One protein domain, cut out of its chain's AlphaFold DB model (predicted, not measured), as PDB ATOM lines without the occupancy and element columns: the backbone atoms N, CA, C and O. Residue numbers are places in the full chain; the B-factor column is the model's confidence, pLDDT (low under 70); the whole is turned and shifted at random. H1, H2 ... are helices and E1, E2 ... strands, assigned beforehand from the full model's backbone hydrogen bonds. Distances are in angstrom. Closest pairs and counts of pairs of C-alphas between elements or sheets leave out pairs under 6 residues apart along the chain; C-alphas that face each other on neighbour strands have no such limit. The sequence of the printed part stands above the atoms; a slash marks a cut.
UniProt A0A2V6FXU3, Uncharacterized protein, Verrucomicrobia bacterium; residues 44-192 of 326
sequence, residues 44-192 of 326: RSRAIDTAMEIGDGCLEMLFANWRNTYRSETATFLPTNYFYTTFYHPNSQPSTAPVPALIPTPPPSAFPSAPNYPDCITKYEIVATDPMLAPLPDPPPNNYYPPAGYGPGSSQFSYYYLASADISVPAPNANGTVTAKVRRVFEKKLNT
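What this domain is: This is residues 44 to 192 of the 326 residues of an uncharacterized protein of Verrucomicrobia bacterium (UniProt A0A2V6FXU3). A long, twisted sheet of three strands, E1, E2 and E3, has one long helix, H1, lengthwise over one of its faces; two long stretches have no named element, residues 73 to 120, which lead from H1 to the edge strand E1, and residues 130 to 156, which lead from E1 to E2 and pair briefly with E2 at residues 149 to 150. H1 and the hairpin E2 and E3 make the length of this elongated body, with loops at both ends of that hairpin. The printed part has 149 residues, with one named helix and three named strands in the order H1 E1 E2 E3; the sheet runs E1 - E2 - E3, all antiparallel. The class is mixed, helices and strands, though under half of the residues are in named elements. The whole is compact, with a radius of gyration of the C-alphas of 17.0 A, and spans 56 by 36 by 26 A.

How they stand to each other: E2, residues 157 to 170, is the inner strand; E1, residues 121 to 129, and E3, residues 177 to 190, are the edge strands. They form a meander, each strand the antiparallel neighbour of the one before. E2 and E3 are a hairpin at 165 degrees, with N 163 and O 184 at 2.8 A and N 180 and O 167 at 2.8 A, within hydrogen-bond range. E1 and E2 are also a hairpin, at 168 degrees, with N 162 and O 127 at 2.8 A, within hydrogen-bond range. Residues 149 to 150 pair antiparallel with residues 157 to 158 of E2. H1, residues 44 to 72, is on the sheet at a height over the sheet of 7.2 A, in two layers, a helix on one face of a sheet. It lies over E1, E2 and E3 and only just runs along the strands, at 28 degrees to E3 on the local plane. The closest C-alphas of H1 and E2 are those of Ala 51 and Ile 167, 5.5 A apart; for H1 and E3 they are those of Ala 51 and Ala 180, 5.6 A. In H1 every O i to N i+4 pair is within hydrogen-bond range.

Where its parts are: E2 measures 42.8 A from first to last C-alpha, E3 41.9 A and E1 22.4 A. H1 measures 42.4 A, from C-alpha 44 at (171.705, 160.021, 186.956) to C-alpha 72 at (135.068, 174.286, 170.973). E3 ends with C-alpha 190 at (143.413, 188.157, 170.380).

The domain as a whole: The C-alphas farthest apart are those of Ser 154 and Ala 174, at 58.2 A. The printed part has no cut. The links H1 to E1, 48 residues, and E1 to E2, 27 residues, are long; E2 to E3, 6 residues, is short. The mean pLDDT of the printed part is 79.7, and 32 residues are under 70, among them residues 90 to 101 and 138 to 144.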
ATOM      1  N   ARG A  44     172.539 158.904 186.481       88.94
ATOM      2  CA  ARG A  44     171.705 160.021 186.956       88.94
ATOM      3  C   ARG A  44     171.448 161.046 185.851       88.94
ATOM      4  O   ARG A  44     170.327 161.524 185.759       88.94
ATOM      5  N   SER A  45     172.446 161.353 185.022       90.94
ATOM      6  CA  SER A  45     172.282 162.238 183.862       90.94
ATOM      7  C   SER A  45     171.230 161.683 182.909       90.94
ATOM      8  O   SER A  45     170.252 162.359 182.642       90.94
ATOM      9  N   ARG A  46     171.348 160.404 182.527       89.75
ATOM     10  CA  ARG A  46     170.347 159.746 181.673       89.75
ATOM     11  C   ARG A  46     168.943 159.788 182.272       89.75
ATOM     12  O   ARG A  46     167.985 159.994 181.548       89.75
ATOM     13  N   ALA A  47     168.819 159.607 183.588       88.75
ATOM     14  CA  ALA A  47     167.534 159.719 184.272       88.75
ATOM     15  C   ALA A  47     166.949 161.144 184.177       88.75
ATOM     16  O   ALA A  47     165.753 161.293 183.953       88.75
ATOM     17  N   ILE A  48     167.776 162.187 184.306       90.50
ATOM     18  CA  ILE A  48     167.338 163.576 184.088       90.50
ATOM     19  C   ILE A  48     166.867 163.758 182.644       90.50
ATOM     20  O   ILE A  48     165.758 164.245 182.446       90.50
ATOM     21  N   ASP A  49     167.665 163.319 181.671       90.69
ATOM     22  CA  ASP A  49     167.353 163.461 180.244       90.69
ATOM     23  C   ASP A  49     166.020 162.770 179.909       90.69
ATOM     24  O   ASP A  49     165.117 163.394 179.361       90.69
ATOM     25  N   THR A  50     165.826 161.527 180.364       89.75
ATOM     26  CA  THR A  50     164.559 160.796 180.197       89.75
ATOM     27  C   THR A  50     163.380 161.508 180.866       89.75
ATOM     28  O   THR A  50     162.298 161.582 180.290       89.75
ATOM     29  N   ALA A  51     163.551 162.042 182.081       90.69
ATOM     30  CA  ALA A  51     162.476 162.761 182.764       90.69
ATOM     31  C   ALA A  51     162.097 164.066 182.042       90.69
ATOM     32  O   ALA A  51     160.919 164.424 182.011       90.69
ATOM     33  N   MET A  52     163.076 164.757 181.449       92.38
ATOM     34  CA  MET A  52     162.844 165.950 180.634       92.38
ATOM     35  C   MET A  52     162.130 165.611 179.325       92.38
ATOM     36  O   MET A  52     161.126 166.245 179.029       92.38
ATOM     37  N   GLU A  53     162.565 164.575 178.603       91.00
ATOM     38  CA  GLU A  53     161.920 164.126 177.359       91.00
ATOM     39  C   GLU A  53     160.442 163.759 177.574       91.00
ATOM     40  O   GLU A  53     159.566 164.187 176.817       91.00
ATOM     41  N   ILE A  54     160.138 163.013 178.644       90.38
ATOM     42  CA  ILE A  54     158.751 162.685 179.015       90.38
ATOM     43  C   ILE A  54     157.984 163.962 179.386       90.38
ATOM     44  O   ILE A  54     156.830 164.129 178.988       90.38
ATOM     45  N   GLY A  55     158.615 164.867 180.142       92.62
ATOM     46  CA  GLY A  55     158.015 166.130 180.568       92.62
ATOM     47  C   GLY A  55     157.654 167.036 179.392       92.62
ATOM     48  O   GLY A  55     156.546 167.568 179.356       92.62
ATOM     49  N   ASP A  56     158.537 167.151 178.403       92.50
ATOM     50  CA  ASP A  56     158.292 167.913 177.180       92.50
ATOM     51  C   ASP A  56     157.168 167.287 176.350       92.50
ATOM     52  O   ASP A  56     156.239 167.992 175.955       92.50
ATOM     53  N   GLY A  57     157.164 165.961 176.170       90.25
ATOM     54  CA  GLY A  57     156.061 165.274 175.493       90.25
ATOM     55  C   GLY A  57     154.713 165.465 176.205       90.25
ATOM     56  O   GLY A  57     153.685 165.669 175.557       90.25
ATOM     57  N   CYS A  58     154.710 165.469 177.541       91.31
ATOM     58  CA  CYS A  58     153.527 165.794 178.336       91.31
ATOM     59  C   CYS A  58     153.052 167.231 178.076       91.31
ATOM     60  O   CYS A  58     151.855 167.452 177.901       91.31
ATOM     61  N   LEU A  59     153.964 168.207 178.017       93.50
ATOM     62  CA  LEU A  59     153.615 169.598 177.722       93.50
ATOM     63  C   LEU A  59     153.073 169.785 176.302       93.50
ATOM     64  O   LEU A  59     152.123 170.547 176.131       93.50
ATOM     65  N   GLU A  60     153.611 169.082 175.303       91.25
ATOM     66  CA  GLU A  60     153.057 169.094 173.940       91.25
ATOM     67  C   GLU A  60     151.632 168.533 173.914       91.25
ATOM     68  O   GLU A  60     150.740 169.094 173.272       91.25
ATOM     69  N   MET A  61     151.373 167.464 174.670       89.69
ATOM     70  CA  MET A  61     150.030 166.901 174.760       89.69
ATOM     71  C   MET A  61     149.066 167.818 175.526       89.69
ATOM     72  O   MET A  61     147.914 167.969 175.116       89.69
ATOM     73  N   LEU A  62     149.520 168.484 176.595       92.06
ATOM     74  CA  LEU A  62     148.744 169.532 177.266       92.06
ATOM     75  C   LEU A  62     148.432 170.678 176.308       92.06
ATOM     76  O   LEU A  62     147.293 171.127 176.271       92.06
ATOM     77  N   PHE A  63     149.397 171.114 175.498       90.75
ATOM     78  CA  PHE A  63     149.185 172.172 174.514       90.75
ATOM     79  C   PHE A  63     148.177 171.761 173.435       90.75
ATOM     80  O   PHE A  63     147.283 172.536 173.093       90.75
ATOM     81  N   ALA A  64     148.270 170.530 172.928       85.31
ATOM     82  CA  ALA A  64     147.321 169.998 171.957       85.31
ATOM     83  C   ALA A  64     145.895 169.943 172.530       85.31
ATOM     84  O   ALA A  64     144.951 170.388 171.875       85.31
ATOM     85  N   ASN A  65     145.739 169.463 173.766       86.81
ATOM     86  CA  ASN A  65     144.444 169.425 174.445       86.81
ATOM     87  C   ASN A  65     143.913 170.827 174.753       86.81
ATOM     88  O   ASN A  65     142.765 171.111 174.443       86.81
ATOM     89  N   TRP A  66     144.756 171.728 175.258       87.75
ATOM     90  CA  TRP A  66     144.427 173.139 175.471       87.75
ATOM     91  C   TRP A  66     143.909 173.800 174.196       87.75
ATOM     92  O   TRP A  66     142.849 174.428 174.198       87.75
ATOM     93  N   ARG A  67     144.617 173.598 173.076       83.50
ATOM     94  CA  ARG A  67     144.167 174.058 171.762       83.50
ATOM     95  C   ARG A  67     142.828 173.442 171.384       83.50
ATOM     96  O   ARG A  67     141.998 174.164 170.852       83.50
ATOM     97  N   ASN A  68     142.620 172.147 171.616       79.38
ATOM     98  CA  ASN A  68     141.361 171.476 171.291       79.38
ATOM     99  C   ASN A  68     140.188 172.004 172.127       79.38
ATOM    100  O   ASN A  68     139.138 172.271 171.553       79.38
ATOM    101  N   THR A  69     140.370 172.250 173.427       79.88
ATOM    102  CA  THR A  69     139.352 172.898 174.272       79.88
ATOM    103  C   THR A  69     139.001 174.285 173.732       79.88
ATOM    104  O   THR A  69     137.835 174.658 173.639       79.88
ATOM    105  N   TYR A  70     140.001 175.041 173.279       78.50
ATOM    106  CA  TYR A  70     139.762 176.337 172.653       78.50
ATOM    107  C   TYR A  70     139.164 176.284 171.247       78.50
ATOM    108  O   TYR A  70     138.654 177.301 170.779       78.50
ATOM    109  N   ARG A  71     139.189 175.128 170.573       70.06
ATOM    110  CA  ARG A  71     138.474 174.940 169.302       70.06
ATOM    111  C   ARG A  71     136.966 174.843 169.511       70.06
ATOM    112  O   ARG A  71     136.235 175.257 168.622       70.06
ATOM    113  N   SER A  72     136.501 174.317 170.646       66.81
ATOM    114  CA  SER A  72     135.068 174.286 170.973       66.81
ATOM    115  C   SER A  72     134.552 175.602 171.561       66.81
ATOM    116  O   SER A  72     133.362 175.866 171.474       66.81
ATOM    117  N   GLU A  73     135.435 176.439 172.112       67.56
ATOM    118  CA  GLU A  73     135.094 177.681 172.822       67.56
ATOM    119  C   GLU A  73     135.937 178.855 172.286       67.56
ATOM    120  O   GLU A  73     136.897 179.331 172.902       67.56
ATOM    121  N   THR A  74     135.634 179.289 171.061       63.62
ATOM    122  CA  THR A  74     136.498 180.208 170.299       63.62
ATOM    123  C   THR A  74     136.440 181.649 170.816       63.62
ATOM    124  O   THR A  74     137.484 182.306 170.901       63.62
ATOM    125  N   ALA A  75     135.256 182.115 171.228       62.38
ATOM    126  CA  ALA A  75     134.986 183.506 171.606       62.38
ATOM    127  C   ALA A  75     135.206 183.827 173.095       62.38
ATOM    128  O   ALA A  75     135.230 184.997 173.474       62.38
ATOM    129  N   THR A  76     135.368 182.812 173.943       72.25
ATOM    130  CA  THR A  76     135.508 182.976 175.392       72.25
ATOM    131  C   THR A  76     136.922 182.619 175.844       72.25
ATOM    132  O   THR A  76     137.685 181.923 175.161       72.25
ATOM    133  N   PHE A  77     137.316 183.163 176.990       79.25
ATOM    134  CA  PHE A  77     138.509 182.723 177.708       79.25
ATOM    135  C   PHE A  77     138.064 181.732 178.752       79.25
ATOM    136  O   PHE A  77     136.977 181.857 179.309       79.25
ATOM    137  N   LEU A  78     138.897 180.742 179.013       82.25
ATOM    138  CA  LEU A  78     138.492 179.641 179.858       82.25
ATOM    139  C   LEU A  78     139.204 179.737 181.209       82.25
ATOM    140  O   LEU A  78     140.427 179.910 181.232       82.25
ATOM    141  N   PRO A  79     138.475 179.672 182.333       82.50
ATOM    142  CA  PRO A  79     139.076 179.492 183.647       82.50
ATOM    143  C   PRO A  79     139.729 178.109 183.798       82.50
ATOM    144  O   PRO A  79     139.516 177.199 182.995       82.50
ATOM    145  N   THR A  80     140.528 177.942 184.855       85.06
ATOM    146  CA  THR A  80     141.269 176.703 185.168       85.06
ATOM    147  C   THR A  80     140.390 175.446 185.169       85.06
ATOM    148  O   THR A  80     140.825 174.382 184.733       85.06
ATOM    149  N   ASN A  81     139.130 175.561 185.588       80.31
ATOM    150  CA  ASN A  81     138.187 174.445 185.655       80.31
ATOM    151  C   ASN A  81     137.799 173.831 184.295       80.31
ATOM    152  O   ASN A  81     137.243 172.733 184.269       80.31
ATOM    153  N   TYR A  82     138.139 174.484 183.179       81.25
ATOM    154  CA  TYR A  82     137.996 173.919 181.834       81.25
ATOM    155  C   TYR A  82     139.118 172.953 181.438       81.25
ATOM    156  O   TYR A  82     138.983 172.238 180.445       81.25
ATOM    157  N   PHE A  83     140.208 172.894 182.206       84.69
ATOM    158  CA  PHE A  83     141.382 172.072 181.905       84.69
ATOM    159  C   PHE A  83     141.574 170.954 182.935       84.69
ATOM    160  O   PHE A  83     142.647 170.777 183.511       84.69
ATOM    161  N   TYR A  84     140.502 170.202 183.178       80.38
ATOM    162  CA  TYR A  84     140.487 169.087 184.119       80.38
ATOM    163  C   TYR A  84     141.401 167.947 183.645       80.38
ATOM    164  O   TYR A  84     141.298 167.508 182.498       80.38
ATOM    165  N   THR A  85     142.258 167.428 184.527       79.75
ATOM    166  CA  THR A  85     143.115 166.255 184.263       79.75
ATOM    167  C   THR A  85     142.918 165.197 185.353       79.75
ATOM    168  O   THR A  85     142.237 165.444 186.344       79.75
ATOM    169  N   THR A  86     143.502 164.002 185.215       78.19
ATOM    170  CA  THR A  86     143.444 162.974 186.278       78.19
ATOM    171  C   THR A  86     144.316 163.308 187.486       78.19
ATOM    172  O   THR A  86     144.119 162.749 188.556       78.19
ATOM    173  N   PHE A  87     145.314 164.172 187.302       76.69
ATOM    174  CA  PHE A  87     146.267 164.573 188.340       76.69
ATOM    175  C   PHE A  87     145.889 165.894 189.005       76.69
ATOM    176  O   PHE A  87     146.453 166.252 190.036       76.69
ATOM    177  N   TYR A  88     144.955 166.624 188.403       75.38
ATOM    178  CA  TYR A  88     144.507 167.911 188.878       75.38
ATOM    179  C   TYR A  88     143.014 168.071 188.610       75.38
ATOM    180  O   TYR A  88     142.553 168.153 187.469       75.38
ATOM    181  N   HIS A  89     142.269 168.097 189.711       71.38
ATOM    182  CA  HIS A  89     140.820 168.174 189.737       71.38
ATOM    183  C   HIS A  89     140.407 169.525 190.310       71.38
ATOM    184  O   HIS A  89     140.336 169.660 191.533       71.38
ATOM    185  N   PRO A  90     140.169 170.535 189.460       65.88
ATOM    186  CA  PRO A  90     139.695 171.810 189.950       65.88
ATOM    187  C   PRO A  90     138.354 171.648 190.674       65.88
ATOM    188  O   PRO A  90     137.452 170.960 190.188       65.88
ATOM    189  N   ASN A  91     138.232 172.250 191.858       56.53
ATOM    190  CA  ASN A  91     137.205 171.931 192.865       56.53
ATOM    191  C   ASN A  91     135.769 172.329 192.469       56.53
ATOM    192  O   ASN A  91     134.833 172.168 193.254       56.53
ATOM    193  N   SER A  92     135.550 172.851 191.263       57.44
ATOM    194  CA  SER A  92     134.219 173.119 190.713       57.44
ATOM    195  C   SER A  92     134.262 173.120 189.185       57.44
ATOM    196  O   SER A  92     134.645 174.119 188.568       57.44
ATOM    197  N   GLN A  93     133.844 172.020 188.547       56.56
ATOM    198  CA  GLN A  93     133.567 172.060 187.108       56.56
ATOM    199  C   GLN A  93     132.467 173.097 186.820       56.56
ATOM    200  O   GLN A  93     131.573 173.277 187.656       56.56
ATOM    201  N   PRO A  94     132.514 173.799 185.672       55.16
ATOM    202  CA  PRO A  94     131.436 174.703 185.288       55.16
ATOM    203  C   PRO A  94     130.099 173.944 185.318       55.16
ATOM    204  O   PRO A  94     129.980 172.882 184.710       55.16
ATOM    205  N   SER A  95     129.093 174.464 186.031       52.94
ATOM    206  CA  SER A  95     127.750 173.856 186.083       52.94
ATOM    207  C   SER A  95     126.962 174.032 184.780       52.94
ATOM    208  O   SER A  95     125.880 173.468 184.616       52.94
ATOM    209  N   THR A  96     127.495 174.815 183.846       52.69
ATOM    210  CA  THR A  96     126.947 175.016 182.510       52.69
ATOM    211  C   THR A  96     127.478 173.932 181.581       52.69
ATOM    212  O   THR A  96     128.670 173.892 181.287       52.69
ATOM    213  N   ALA A  97     126.589 173.048 181.128       49.50
ATOM    214  CA  ALA A  97     126.888 172.102 180.061       49.50
ATOM    215  C   ALA A  97     127.336 172.852 178.785       49.50
ATOM    216  O   ALA A  97     126.755 173.897 178.484       49.50
ATOM    217  N   PRO A  98     128.308 172.320 178.023       53.56
ATOM    218  CA  PRO A  98     128.919 171.005 178.182       53.56
ATOM    219  C   PRO A  98     130.036 170.983 179.234       53.56
ATOM    220  O   PRO A  98     130.904 171.847 179.280       53.56
ATOM    221  N   VAL A  99     130.020 169.939 180.066       57.25
ATOM    222  CA  VAL A  99     131.116 169.638 180.991       57.25
ATOM    223  C   VAL A  99     132.385 169.373 180.167       57.25
ATOM    224  O   VAL A  99     132.340 168.512 179.282       57.25
ATOM    225  N   PRO A 100     133.510 170.062 180.436       63.72
ATOM    226  CA  PRO A 100     134.765 169.815 179.739       63.72
ATOM    227  C   PRO A 100     135.174 168.349 179.886       63.72
ATOM    228  O   PRO A 100     135.210 167.814 181.000       63.72
ATOM    229  N   ALA A 101     135.476 167.694 178.763       67.00
ATOM    230  CA  ALA A 101     136.009 166.341 178.788       67.00
ATOM    231  C   ALA A 101     137.338 166.328 179.556       67.00
ATOM    232  O   ALA A 101     138.169 167.224 179.400       67.00
ATOM    233  N   LEU A 102     137.535 165.294 180.376       78.38
ATOM    234  CA  LEU A 102     138.801 165.040 181.055       78.38
ATOM    235  C   LEU A 102     139.935 165.011 180.019       78.38
ATOM    236  O   LEU A 102     139.910 164.186 179.106       78.38
ATOM    237  N   ILE A 103     140.939 165.874 180.189       82.62
ATOM    238  CA  ILE A 103     142.180 165.805 179.421       82.62
ATOM    239  C   ILE A 103     142.871 164.499 179.825       82.62
ATOM    240  O   ILE A 103     143.268 164.358 180.990       82.62
ATOM    241  N   PRO A 104     143.007 163.526 178.905       79.62
ATOM    242  CA  PRO A 104     143.614 162.257 179.241       79.62
ATOM    243  C   PRO A 104     145.089 162.473 179.560       79.62
ATOM    244  O   PRO A 104     145.759 163.343 178.993       79.62
ATOM    245  N   THR A 105     145.608 161.651 180.458       81.38
ATOM    246  CA  THR A 105     147.049 161.472 180.572       81.38
ATOM    247  C   THR A 105     147.562 160.731 179.346       81.38
ATOM    248  O   THR A 105     146.797 159.999 178.707       81.38
ATOM    249  N   PRO A 106     148.833 160.932 178.965       81.50
ATOM    250  CA  PRO A 106     149.346 160.260 177.786       81.50
ATOM    251  C   PRO A 106     149.213 158.736 177.965       81.50
ATOM    252  O   PRO A 106     149.339 158.230 179.084       81.50
ATOM    253  N   PRO A 107     148.913 157.962 176.918       80.94
ATOM    254  CA  PRO A 107     148.898 156.512 177.043       80.94
ATOM    255  C   PRO A 107     150.334 155.978 177.201       80.94
ATOM    256  O   PRO A 107     151.271 156.613 176.713       80.94
ATOM    257  N   PRO A 108     150.543 154.781 177.783       76.69
ATOM    258  CA  PRO A 108     151.871 154.157 177.847       76.69
ATOM    259  C   PRO A 108     152.557 154.017 176.481       76.69
ATOM    260  O   PRO A 108     153.778 154.083 176.381       76.69
ATOM    261  N   SER A 109     151.777 153.889 175.403       79.38
ATOM    262  CA  SER A 109     152.286 153.857 174.030       79.38
ATOM    263  C   SER A 109     152.926 155.170 173.566       79.38
ATOM    264  O   SER A 109     153.689 155.144 172.607       79.38
ATOM    265  N   ALA A 110     152.624 156.305 174.207       77.56
ATOM    266  CA  ALA A 110     153.253 157.589 173.899       77.56
ATOM    267  C   ALA A 110     154.700 157.660 174.415       77.56
ATOM    268  O   ALA A 110     155.520 158.366 173.836       77.56
ATOM    269  N   PHE A 111     155.022 156.888 175.461       81.62
ATOM    270  CA  PHE A 111     156.355 156.831 176.060       81.62
ATOM    271  C   PHE A 111     156.791 155.375 176.290       81.62
ATOM    272  O   PHE A 111     156.923 154.934 177.433       81.62
ATOM    273  N   PRO A 112     157.049 154.603 175.219       74.44
ATOM    274  CA  PRO A 112     157.344 153.171 175.322       74.44
ATOM    275  C   PRO A 112     158.646 152.865 176.080       74.44
ATOM    276  O   PRO A 112     158.843 151.749 176.552       74.44
ATOM    277  N   SER A 113     159.541 153.847 176.199       74.50
ATOM    278  CA  SER A 113     160.803 153.766 176.936       74.50
ATOM    279  C   SER A 113     160.715 154.291 178.375       74.50
ATOM    280  O   SER A 113     161.710 154.210 179.098       74.50
ATOM    281  N   ALA A 114     159.568 154.829 178.809       76.25
ATOM    282  CA  ALA A 114     159.433 155.418 180.135       76.25
ATOM    283  C   ALA A 114     159.364 154.333 181.227       76.25
ATOM    284  O   ALA A 114     158.459 153.493 181.218       76.25
ATOM    285  N   PRO A 115     160.288 154.341 182.203       68.31
ATOM    286  CA  PRO A 115     160.232 153.413 183.320       68.31
ATOM    287  C   PRO A 115     159.041 153.749 184.228       68.31
ATOM    288  O   PRO A 115     158.891 154.892 184.653       68.31
ATOM    289  N   ASN A 116     158.238 152.738 184.574       73.38
ATOM    290  CA  ASN A 116     157.088 152.850 185.486       73.38
ATOM    291  C   ASN A 116     156.024 153.868 185.041       73.38
ATOM    292  O   ASN A 116     155.436 154.566 185.861       73.38
ATOM    293  N   TYR A 117     155.774 153.969 183.739       74.19
ATOM    294  CA  TYR A 117     154.658 154.753 183.220       74.19
ATOM    295  C   TYR A 117     153.300 154.093 183.558       74.19
ATOM    296  O   TYR A 117     153.201 152.871 183.414       74.19
ATOM    297  N   PRO A 118     152.232 154.838 183.930       72.88
ATOM    298  CA  PRO A 118     152.122 156.300 184.068       72.88
ATOM    299  C   PRO A 118     152.550 156.856 185.434       72.88
ATOM    300  O   PRO A 118     152.543 158.071 185.609       72.88
ATOM    301  N   ASP A 119     152.932 156.004 186.388       82.88
ATOM    302  CA  ASP A 119     153.241 156.390 187.776       82.88
ATOM    303  C   ASP A 119     154.430 157.358 187.897       82.88
ATOM    304  O   ASP A 119     154.601 158.029 188.915       82.88
ATOM    305  N   CYS A 120     155.255 157.467 186.852       85.88
ATOM    306  CA  CYS A 120     156.299 158.481 186.765       85.88
ATOM    307  C   CYS A 120     155.748 159.914 186.658       85.88
ATOM    308  O   CYS A 120     156.475 160.857 186.956       85.88
ATOM    309  N   ILE A 121     154.495 160.116 186.238       89.69
ATOM    310  CA  ILE A 121     153.853 161.434 186.200       89.69
ATOM    311  C   ILE A 121     153.247 161.712 187.577       89.69
ATOM    312  O   ILE A 121     152.375 160.993 188.045       89.69
ATOM    313  N   THR A 122     153.696 162.783 188.225       89.06
ATOM    314  CA  THR A 122     153.224 163.190 189.564       89.06
ATOM    315  C   THR A 122     152.407 164.479 189.538       89.06
ATOM    316  O   THR A 122     151.633 164.747 190.453       89.06
ATOM    317  N   LYS A 123     152.559 165.271 188.473       90.75
ATOM    318  CA  LYS A 123     151.783 166.481 188.209       90.75
ATOM    319  C   LYS A 123     151.548 166.598 186.712       90.75
ATOM    320  O   LYS A 123     152.477 166.364 185.944       90.75
ATOM    321  N   TYR A 124     150.334 166.967 186.314       91.81
ATOM    322  CA  TYR A 124     149.946 167.148 184.917       91.81
ATOM    323  C   TYR A 124     148.714 168.055 184.862       91.81
ATOM    324  O   TYR A 124     147.608 167.595 185.125       91.81
ATOM    325  N   GLU A 125     148.892 169.350 184.614       91.31
ATOM    326  CA  GLU A 125     147.803 170.334 184.720       91.31
ATOM    327  C   GLU A 125     148.012 171.562 183.835       91.31
ATOM    328  O   GLU A 125     149.133 171.862 183.416       91.31
ATOM    329  N   ILE A 126     146.924 172.301 183.618       91.38
ATOM    330  CA  ILE A 126     146.931 173.645 183.042       91.38
ATOM    331  C   ILE A 126     146.176 174.554 183.998       91.38
ATOM    332  O   ILE A 126     145.029 174.278 184.344       91.38
ATOM    333  N   VAL A 127     146.813 175.648 184.400       89.69
ATOM    334  CA  VAL A 127     146.235 176.616 185.332       89.69
ATOM    335  C   VAL A 127     146.165 177.975 184.654       89.69
ATOM    336  O   VAL A 127     147.150 178.426 184.075       89.69
ATOM    337  N   ALA A 128     145.008 178.631 184.706       89.25
ATOM    338  CA  ALA A 128     144.874 180.013 184.261       89.25
ATOM    339  C   ALA A 128     145.669 180.934 185.197       89.25
ATOM    340  O   ALA A 128     145.606 180.787 186.421       89.25
ATOM    341  N   THR A 129     146.413 181.883 184.632       90.69
ATOM    342  CA  THR A 129     147.248 182.808 185.404       90.69
ATOM    343  C   THR A 129     146.878 184.256 185.132       90.69
ATOM    344  O   THR A 129     146.205 184.577 184.151       90.69
ATOM    345  N   ASP A 130     147.347 185.149 185.995       89.25
ATOM    346  CA  ASP A 130     147.402 186.569 185.666       89.25
ATOM    347  C   ASP A 130     148.547 186.876 184.665       89.25
ATOM    348  O   ASP A 130     149.365 185.995 184.354       89.25
ATOM    349  N   PRO A 131     148.637 188.114 184.133       86.25
ATOM    350  CA  PRO A 131     149.750 188.541 183.280       86.25
ATOM    351  C   PRO A 131     151.132 188.519 183.949       86.25
ATOM    352  O   PRO A 131     152.141 188.593 183.254       86.25
ATOM    353  N   MET A 132     151.196 188.417 185.279       88.00
ATOM    354  CA  MET A 132     152.433 188.228 186.044       88.00
ATOM    355  C   MET A 132     152.730 186.741 186.308       88.00
ATOM    356  O   MET A 132     153.655 186.421 187.055       88.00
ATOM    357  N   LEU A 133     151.985 185.838 185.657       89.25
ATOM    358  CA  LEU A 133     152.077 184.381 185.758       89.25
ATOM    359  C   LEU A 133     151.741 183.817 187.147       89.25
ATOM    360  O   LEU A 133     152.059 182.659 187.434       89.25
ATOM    361  N   ALA A 134     151.074 184.589 188.007       90.44
ATOM    362  CA  ALA A 134     150.559 184.073 189.264       90.44
ATOM    363  C   ALA A 134     149.316 183.204 188.993       90.44
ATOM    364  O   ALA A 134     148.424 183.621 188.246       90.44
ATOM    365  N   PRO A 135     149.233 181.993 189.574       88.19
ATOM    366  CA  PRO A 135     148.080 181.122 189.393       88.19
ATOM    367  C   PRO A 135     146.832 181.767 189.991       88.19
ATOM    368  O   PRO A 135     146.854 182.275 191.114       88.19
ATOM    369  N   LEU A 136     145.733 181.723 189.244       85.62
ATOM    370  CA  LEU A 136     144.449 182.209 189.725       85.62
ATOM    371  C   LEU A 136     143.817 181.185 190.682       85.62
ATOM    372  O   LEU A 136     144.009 179.979 190.503       85.62
ATOM    373  N   PRO A 137     143.069 181.642 191.701       75.00
ATOM    374  CA  PRO A 137     142.428 180.756 192.666       75.00
ATOM    375  C   PRO A 137     141.383 179.835 192.018       75.00
ATOM    376  O   PRO A 137     140.669 180.231 191.097       75.00
ATOM    377  N   ASP A 138     141.274 178.619 192.560       68.62
ATOM    378  CA  ASP A 138     140.315 177.585 192.164       68.62
ATOM    379  C   ASP A 138     139.572 177.015 193.403       68.62
ATOM    380  O   ASP A 138     140.237 176.618 194.368       68.62
ATOM    381  N   PRO A 139     138.219 176.978 193.426       59.38
ATOM    382  CA  PRO A 139     137.319 177.476 192.388       59.38
ATOM    383  C   PRO A 139     137.349 179.007 192.319       59.38
ATOM    384  O   PRO A 139     137.465 179.670 193.355       59.38
ATOM    385  N   PRO A 140     137.246 179.600 191.120       57.12
ATOM    386  CA  PRO A 140     137.231 181.044 191.012       57.12
ATOM    387  C   PRO A 140     135.944 181.573 191.666       57.12
ATOM    388  O   PRO A 140     134.853 181.131 191.291       57.12
ATOM    389  N   PRO A 141     136.009 182.530 192.608       54.53
ATOM    390  CA  PRO A 141     134.807 183.240 193.016       54.53
ATOM    391  C   PRO A 141     134.213 183.925 191.771       54.53
ATOM    392  O   PRO A 141     134.852 184.781 191.164       54.53
ATOM    393  N   ASN A 142     133.002 183.518 191.373       54.84
ATOM    394  CA  ASN A 142     132.206 184.085 190.271       54.84
ATOM    395  C   ASN A 142     132.758 183.931 188.832       54.84
ATOM    396  O   ASN A 142     132.751 184.912 188.091       54.84
ATOM    397  N   ASN A 143     133.177 182.736 188.384       54.75
ATOM    398  CA  ASN A 143     133.625 182.516 186.987       54.75
ATOM    399  C   ASN A 143     134.707 183.522 186.547       54.75
ATOM    400  O   ASN A 143     134.615 184.148 185.490       54.75
ATOM    401  N   TYR A 144     135.722 183.710 187.390       64.31
ATOM    402  CA  TYR A 144     136.826 184.627 187.133       64.31
ATOM    403  C   TYR A 144     137.597 184.183 185.882       64.31
ATOM    404  O   TYR A 144     138.393 183.245 185.909       64.31
ATOM    405  N   TYR A 145     137.320 184.848 184.765       75.88
ATOM    406  CA  TYR A 145     138.132 184.759 183.561       75.88
ATOM    407  C   TYR A 145     139.550 185.243 183.878       75.88
ATOM    408  O   TYR A 145     139.704 186.155 184.700       75.88
ATOM    409  N   PRO A 146     140.593 184.665 183.258       83.81
ATOM    410  CA  PRO A 146     141.935 185.176 183.464       83.81
ATOM    411  C   PRO A 146     141.987 186.661 183.106       83.81
ATOM    412  O   PRO A 146     141.350 187.063 182.133       83.81
ATOM    413  N   PRO A 147     142.682 187.506 183.881       85.25
ATOM    414  CA  PRO A 147     142.789 188.908 183.533       85.25
ATOM    415  C   PRO A 147     143.612 189.062 182.252       85.25
ATOM    416  O   PRO A 147     144.630 188.394 182.061       85.25
ATOM    417  N   ALA A 148     143.166 189.960 181.376       82.06
ATOM    418  CA  ALA A 148     143.871 190.272 180.143       82.06
ATOM    419  C   ALA A 148     145.215 190.957 180.433       82.06
ATOM    420  O   ALA A 148     145.285 191.926 181.192       82.06
ATOM    421  N   GLY A 149     146.269 190.493 179.771       82.12
ATOM    422  CA  GLY A 149     147.489 191.252 179.544       82.12
ATOM    423  C   GLY A 149     147.259 192.228 178.400       82.12
ATOM    424  O   GLY A 149     146.893 191.821 177.297       82.12
ATOM    425  N   TYR A 150     147.446 193.516 178.669       76.88
ATOM    426  CA  TYR A 150     147.255 194.578 177.687       76.88
ATOM    427  C   TYR A 150     148.583 194.896 177.000       76.88
ATOM    428  O   TYR A 150     149.586 195.155 177.666       76.88
ATOM    429  N   GLY A 151     148.579 194.889 175.666       64.94
ATOM    430  CA  GLY A 151     149.677 195.454 174.884       64.94
ATOM    431  C   GLY A 151     149.645 196.992 174.870       64.94
ATOM    432  O   GLY A 151     148.754 197.607 175.456       64.94
ATOM    433  N   PRO A 152     150.568 197.648 174.141       53.09
ATOM    434  CA  PRO A 152     150.580 199.109 173.978       53.09
ATOM    435  C   PRO A 152     149.325 199.695 173.301       53.09
ATOM    436  O   PRO A 152     149.152 200.911 173.284       53.09
ATOM    437  N   GLY A 153     148.468 198.854 172.710       57.06
ATOM    438  CA  GLY A 153     147.220 199.243 172.053       57.06
ATOM    439  C   GLY A 153     145.984 198.714 172.783       57.06
ATOM    440  O   GLY A 153     145.994 197.618 173.337       57.06
ATOM    441  N   SER A 154     144.885 199.469 172.730       55.91
ATOM    442  CA  SER A 154     143.610 199.176 173.408       55.91
ATOM    443  C   SER A 154     142.783 198.036 172.792       55.91
ATOM    444  O   SER A 154     141.644 197.832 173.198       55.91
ATOM    445  N   SER A 155     143.314 197.314 171.803       61.59
ATOM    446  CA  SER A 155     142.600 196.288 171.024       61.59
ATOM    447  C   SER A 155     143.353 194.958 170.905       61.59
ATOM    448  O   SER A 155     142.939 194.084 170.142       61.59
ATOM    449  N   GLN A 156     144.462 194.809 171.633       71.06
ATOM    450  CA  GLN A 156     145.267 193.591 171.672       71.06
ATOM    451  C   GLN A 156     145.349 193.095 173.108       71.06
ATOM    452  O   GLN A 156     145.868 193.795 173.983       71.06
ATOM    453  N   PHE A 157     144.857 191.880 173.327       78.81
ATOM    454  CA  PHE A 157     144.813 191.275 174.652       78.81
ATOM    455  C   PHE A 157     145.364 189.856 174.605       78.81
ATOM    456  O   PHE A 157     145.076 189.095 173.675       78.81
ATOM    457  N   SER A 158     146.122 189.508 175.637       86.19
ATOM    458  CA  SER A 158     146.714 188.189 175.815       86.19
ATOM    459  C   SER A 158     146.261 187.580 177.131       86.19
ATOM    460  O   SER A 158     146.182 188.264 178.148       86.19
ATOM    461  N   TYR A 159     145.976 186.285 177.120       88.12
ATOM    462  CA  TYR A 159     145.602 185.521 178.305       88.12
ATOM    463  C   TYR A 159     146.589 184.381 178.479       88.12
ATOM    464  O   TYR A 159     146.933 183.702 177.507       88.12
ATOM    465  N   TYR A 160     147.033 184.179 179.715       92.19
ATOM    466  CA  TYR A 160     148.140 183.290 180.027       92.19
ATOM    467  C   TYR A 160     147.671 182.074 180.820       92.19
ATOM    468  O   TYR A 160     146.795 182.148 181.685       92.19
ATOM    469  N   TYR A 161     148.275 180.938 180.491       92.94
ATOM    470  CA  TYR A 161     148.023 179.648 181.113       92.94
ATOM    471  C   TYR A 161     149.355 178.983 181.419       92.94
ATOM    472  O   TYR A 161     150.212 178.885 180.545       92.94
ATOM    473  N   LEU A 162     149.535 178.490 182.637       94.31
ATOM    474  CA  LEU A 162     150.719 177.745 183.031       94.31
ATOM    475  C   LEU A 162     150.435 176.247 182.936       94.31
ATOM    476  O   LEU A 162     149.713 175.684 183.760       94.31
ATOM    477  N   ALA A 163     151.037 175.596 181.948       95.19
ATOM    478  CA  ALA A 163     151.056 174.146 181.844       95.19
ATOM    479  C   ALA A 163     152.220 173.567 182.646       95.19
ATOM    480  O   ALA A 163     153.346 174.074 182.597       95.19
ATOM    481  N   SER A 164     151.942 172.499 183.389       94.62
ATOM    482  CA  SER A 164     152.890 171.890 184.314       94.62
ATOM    483  C   SER A 164     152.904 170.375 184.202       94.62
ATOM    484  O   SER A 164     151.856 169.745 184.319       94.62
ATOM    485  N   ALA A 165     154.103 169.804 184.080       94.62
ATOM    486  CA  ALA A 165     154.348 168.374 184.217       94.62
ATOM    487  C   ALA A 165     155.495 168.116 185.212       94.62
ATOM    488  O   ALA A 165     156.575 168.695 185.068       94.62
ATOM    489  N   ASP A 166     155.268 167.270 186.223       94.75
ATOM    490  CA  ASP A 166     156.324 166.789 187.132       94.75
ATOM    491  C   ASP A 166     156.548 165.302 186.896       94.75
ATOM    492  O   ASP A 166     155.646 164.492 187.120       94.75
ATOM    493  N   ILE A 167     157.757 164.953 186.459       93.00
ATOM    494  CA  ILE A 167     158.133 163.592 186.086       93.00
ATOM    495  C   ILE A 167     159.182 163.071 187.054       93.00
ATOM    496  O   ILE A 167     160.271 163.633 187.153       93.00
ATOM    497  N   SER A 168     158.871 161.981 187.744       92.00
ATOM    498  CA  SER A 168     159.758 161.272 188.657       92.00
ATOM    499  C   SER A 168     160.187 159.939 188.056       92.00
ATOM    500  O   SER A 168     159.373 159.037 187.883       92.00
ATOM    501  N   VAL A 169     161.484 159.790 187.787       89.88
ATOM    502  CA  VAL A 169     162.067 158.535 187.298       89.88
ATOM    503  C   VAL A 169     163.024 157.924 188.328       89.88
ATOM    504  O   VAL A 169     163.645 158.654 189.115       89.88
ATOM    505  N   PRO A 170     163.196 156.592 188.339       87.31
ATOM    506  CA  PRO A 170     164.177 155.940 189.198       87.31
ATOM    507  C   PRO A 170     165.614 156.377 188.880       87.31
ATOM    508  O   PRO A 170     166.021 156.463 187.723       87.31
ATOM    509  N   ALA A 171     166.411 156.594 189.922       82.00
ATOM    510  CA  ALA A 171     167.834 156.893 189.845       82.00
ATOM    511  C   ALA A 171     168.653 155.738 190.451       82.00
ATOM    512  O   ALA A 171     168.163 155.002 191.307       82.00
ATOM    513  N   PRO A 172     169.926 155.563 190.060       71.12
ATOM    514  CA  PRO A 172     170.796 154.508 190.583       71.12
ATOM    515  C   PRO A 172     171.187 154.766 192.050       71.12
ATOM    516  O   PRO A 172     172.251 155.311 192.323       71.12
ATOM    517  N   ASN A 173     170.319 154.383 192.981       65.81
ATOM    518  CA  ASN A 173     170.534 154.112 194.408       65.81
ATOM    519  C   ASN A 173     169.245 153.434 194.911       65.81
ATOM    520  O   ASN A 173     168.187 153.692 194.349       65.81
ATOM    521  N   ALA A 174     169.313 152.607 195.961       57.00
ATOM    522  CA  ALA A 174     168.223 151.704 196.367       57.00
ATOM    523  C   ALA A 174     166.819 152.344 196.466       57.00
ATOM    524  O   ALA A 174     165.853 151.643 196.211       57.00
ATOM    525  N   ASN A 175     166.716 153.653 196.747       66.31
ATOM    526  CA  ASN A 175     165.460 154.418 196.783       66.31
ATOM    527  C   ASN A 175     165.574 155.817 196.124       66.31
ATOM    528  O   ASN A 175     164.831 156.730 196.471       66.31
ATOM    529  N   GLY A 176     166.566 156.048 195.257       76.81
ATOM    530  CA  GLY A 176     166.784 157.375 194.673       76.81
ATOM    531  C   GLY A 176     165.830 157.647 193.512       76.81
ATOM    532  O   GLY A 176     165.742 156.828 192.604       76.81
ATOM    533  N   THR A 177     165.175 158.805 193.489       87.06
ATOM    534  CA  THR A 177     164.417 159.295 192.327       87.06
ATOM    535  C   THR A 177     164.994 160.616 191.831       87.06
ATOM    536  O   THR A 177     165.585 161.392 192.586       87.06
ATOM    537  N   VAL A 178     164.863 160.854 190.531       88.88
ATOM    538  CA  VAL A 178     165.105 162.155 189.907       88.88
ATOM    539  C   VAL A 178     163.753 162.703 189.491       88.88
ATOM    540  O   VAL A 178     163.027 162.029 188.767       88.88
ATOM    541  N   THR A 179     163.442 163.923 189.926       92.00
ATOM    542  CA  THR A 179     162.230 164.629 189.506       92.00
ATOM    543  C   THR A 179     162.595 165.803 188.611       92.00
ATOM    544  O   THR A 179     163.274 166.727 189.061       92.00
ATOM    545  N   ALA A 180     162.122 165.780 187.368       93.06
ATOM    546  CA  ALA A 180     162.125 166.933 186.480       93.06
ATOM    547  C   ALA A 180     160.787 167.669 186.610       93.06
ATOM    548  O   ALA A 180     159.724 167.050 186.586       93.06
ATOM    549  N   LYS A 181     160.841 168.994 186.759       95.56
ATOM    550  CA  LYS A 181     159.659 169.861 186.796       95.56
ATOM    551  C   LYS A 181     159.678 170.746 185.567       95.56
ATOM    552  O   LYS A 181     160.466 171.688 185.513       95.56
ATOM    553  N   VAL A 182     158.833 170.440 184.592       95.62
ATOM    554  CA  VAL A 182     158.790 171.171 183.324       95.62
ATOM    555  C   VAL A 182     157.540 172.035 183.289       95.62
ATOM    556  O   VAL A 182     156.456 171.621 183.714       95.62
ATOM    557  N   ARG A 183     157.705 173.283 182.859       94.88
ATOM    558  CA  ARG A 183     156.655 174.301 182.836       94.88
ATOM    559  C   ARG A 183     156.684 175.011 181.496       94.88
ATOM    560  O   ARG A 183     157.765 175.320 181.000       94.88
ATOM    561  N   ARG A 184     155.515 175.315 180.942       95.31
ATOM    562  CA  ARG A 184     155.397 176.160 179.751       95.31
ATOM    563  C   ARG A 184     154.203 177.087 179.893       95.31
ATOM    564  O   ARG A 184     153.163 176.687 180.406       95.31
ATOM    565  N   VAL A 185     154.376 178.324 179.447       94.75
ATOM    566  CA  VAL A 185     153.284 179.291 179.367       94.75
ATOM    567  C   VAL A 185     152.623 179.144 178.004       94.75
ATOM    568  O   VAL A 185     153.298 179.199 176.978       94.75
ATOM    569  N   PHE A 186     151.312 178.940 177.998       92.94
ATOM    570  CA  PHE A 186     150.488 179.039 176.805       92.94
ATOM    571  C   PHE A 186     149.823 180.408 176.787       92.94
ATOM    572  O   PHE A 186     149.285 180.864 177.797       92.94
ATOM    573  N   GLU A 187     149.856 181.054 175.630       89.50
ATOM    574  CA  GLU A 187     149.255 182.362 175.414       89.50
ATOM    575  C   GLU A 187     148.117 182.228 174.403       89.50
ATOM    576  O   GLU A 187     148.320 181.770 173.275       89.50
ATOM    577  N   LYS A 188     146.913 182.656 174.791       83.94
ATOM    578  CA  LYS A 188     145.837 182.955 173.841       83.94
ATOM    579  C   LYS A 188     145.858 184.454 173.585       83.94
ATOM    580  O   LYS A 188     145.490 185.234 174.460       83.94
ATOM    581  N   LYS A 189     146.283 184.840 172.384       81.12
ATOM    582  CA  LYS A 189     146.302 186.230 171.931       81.12
ATOM    583  C   LYS A 189     145.107 186.507 171.030       81.12
ATOM    584  O   LYS A 189     144.847 185.749 170.096       81.12
ATOM    585  N   LEU A 190     144.405 187.604 171.291       75.75
ATOM    586  CA  LEU A 190     143.413 188.157 170.380       75.75
ATOM    587  C   LEU A 190     143.947 189.439 169.763       75.75
ATOM    588  O   LEU A 190     144.257 190.407 170.458       75.75
ATOM    589  N   ASN A 191     143.992 189.427 168.437       74.56
ATOM    590  CA  ASN A 191     144.290 190.589 167.625       74.56
ATOM    591  C   ASN A 191     143.044 190.979 166.842       74.56
ATOM    592  O   ASN A 191     142.311 190.125 166.343       74.56
ATOM    593  N   THR A 192     142.837 192.280 166.694       72.19
ATOM    594  CA  THR A 192     141.822 192.792 165.778       72.19
ATOM    595  C   THR A 192     142.286 192.620 164.325       72.19
ATOM    596  O   THR A 192     143.406 193.017 164.009       72.19
TER     597      THR A 192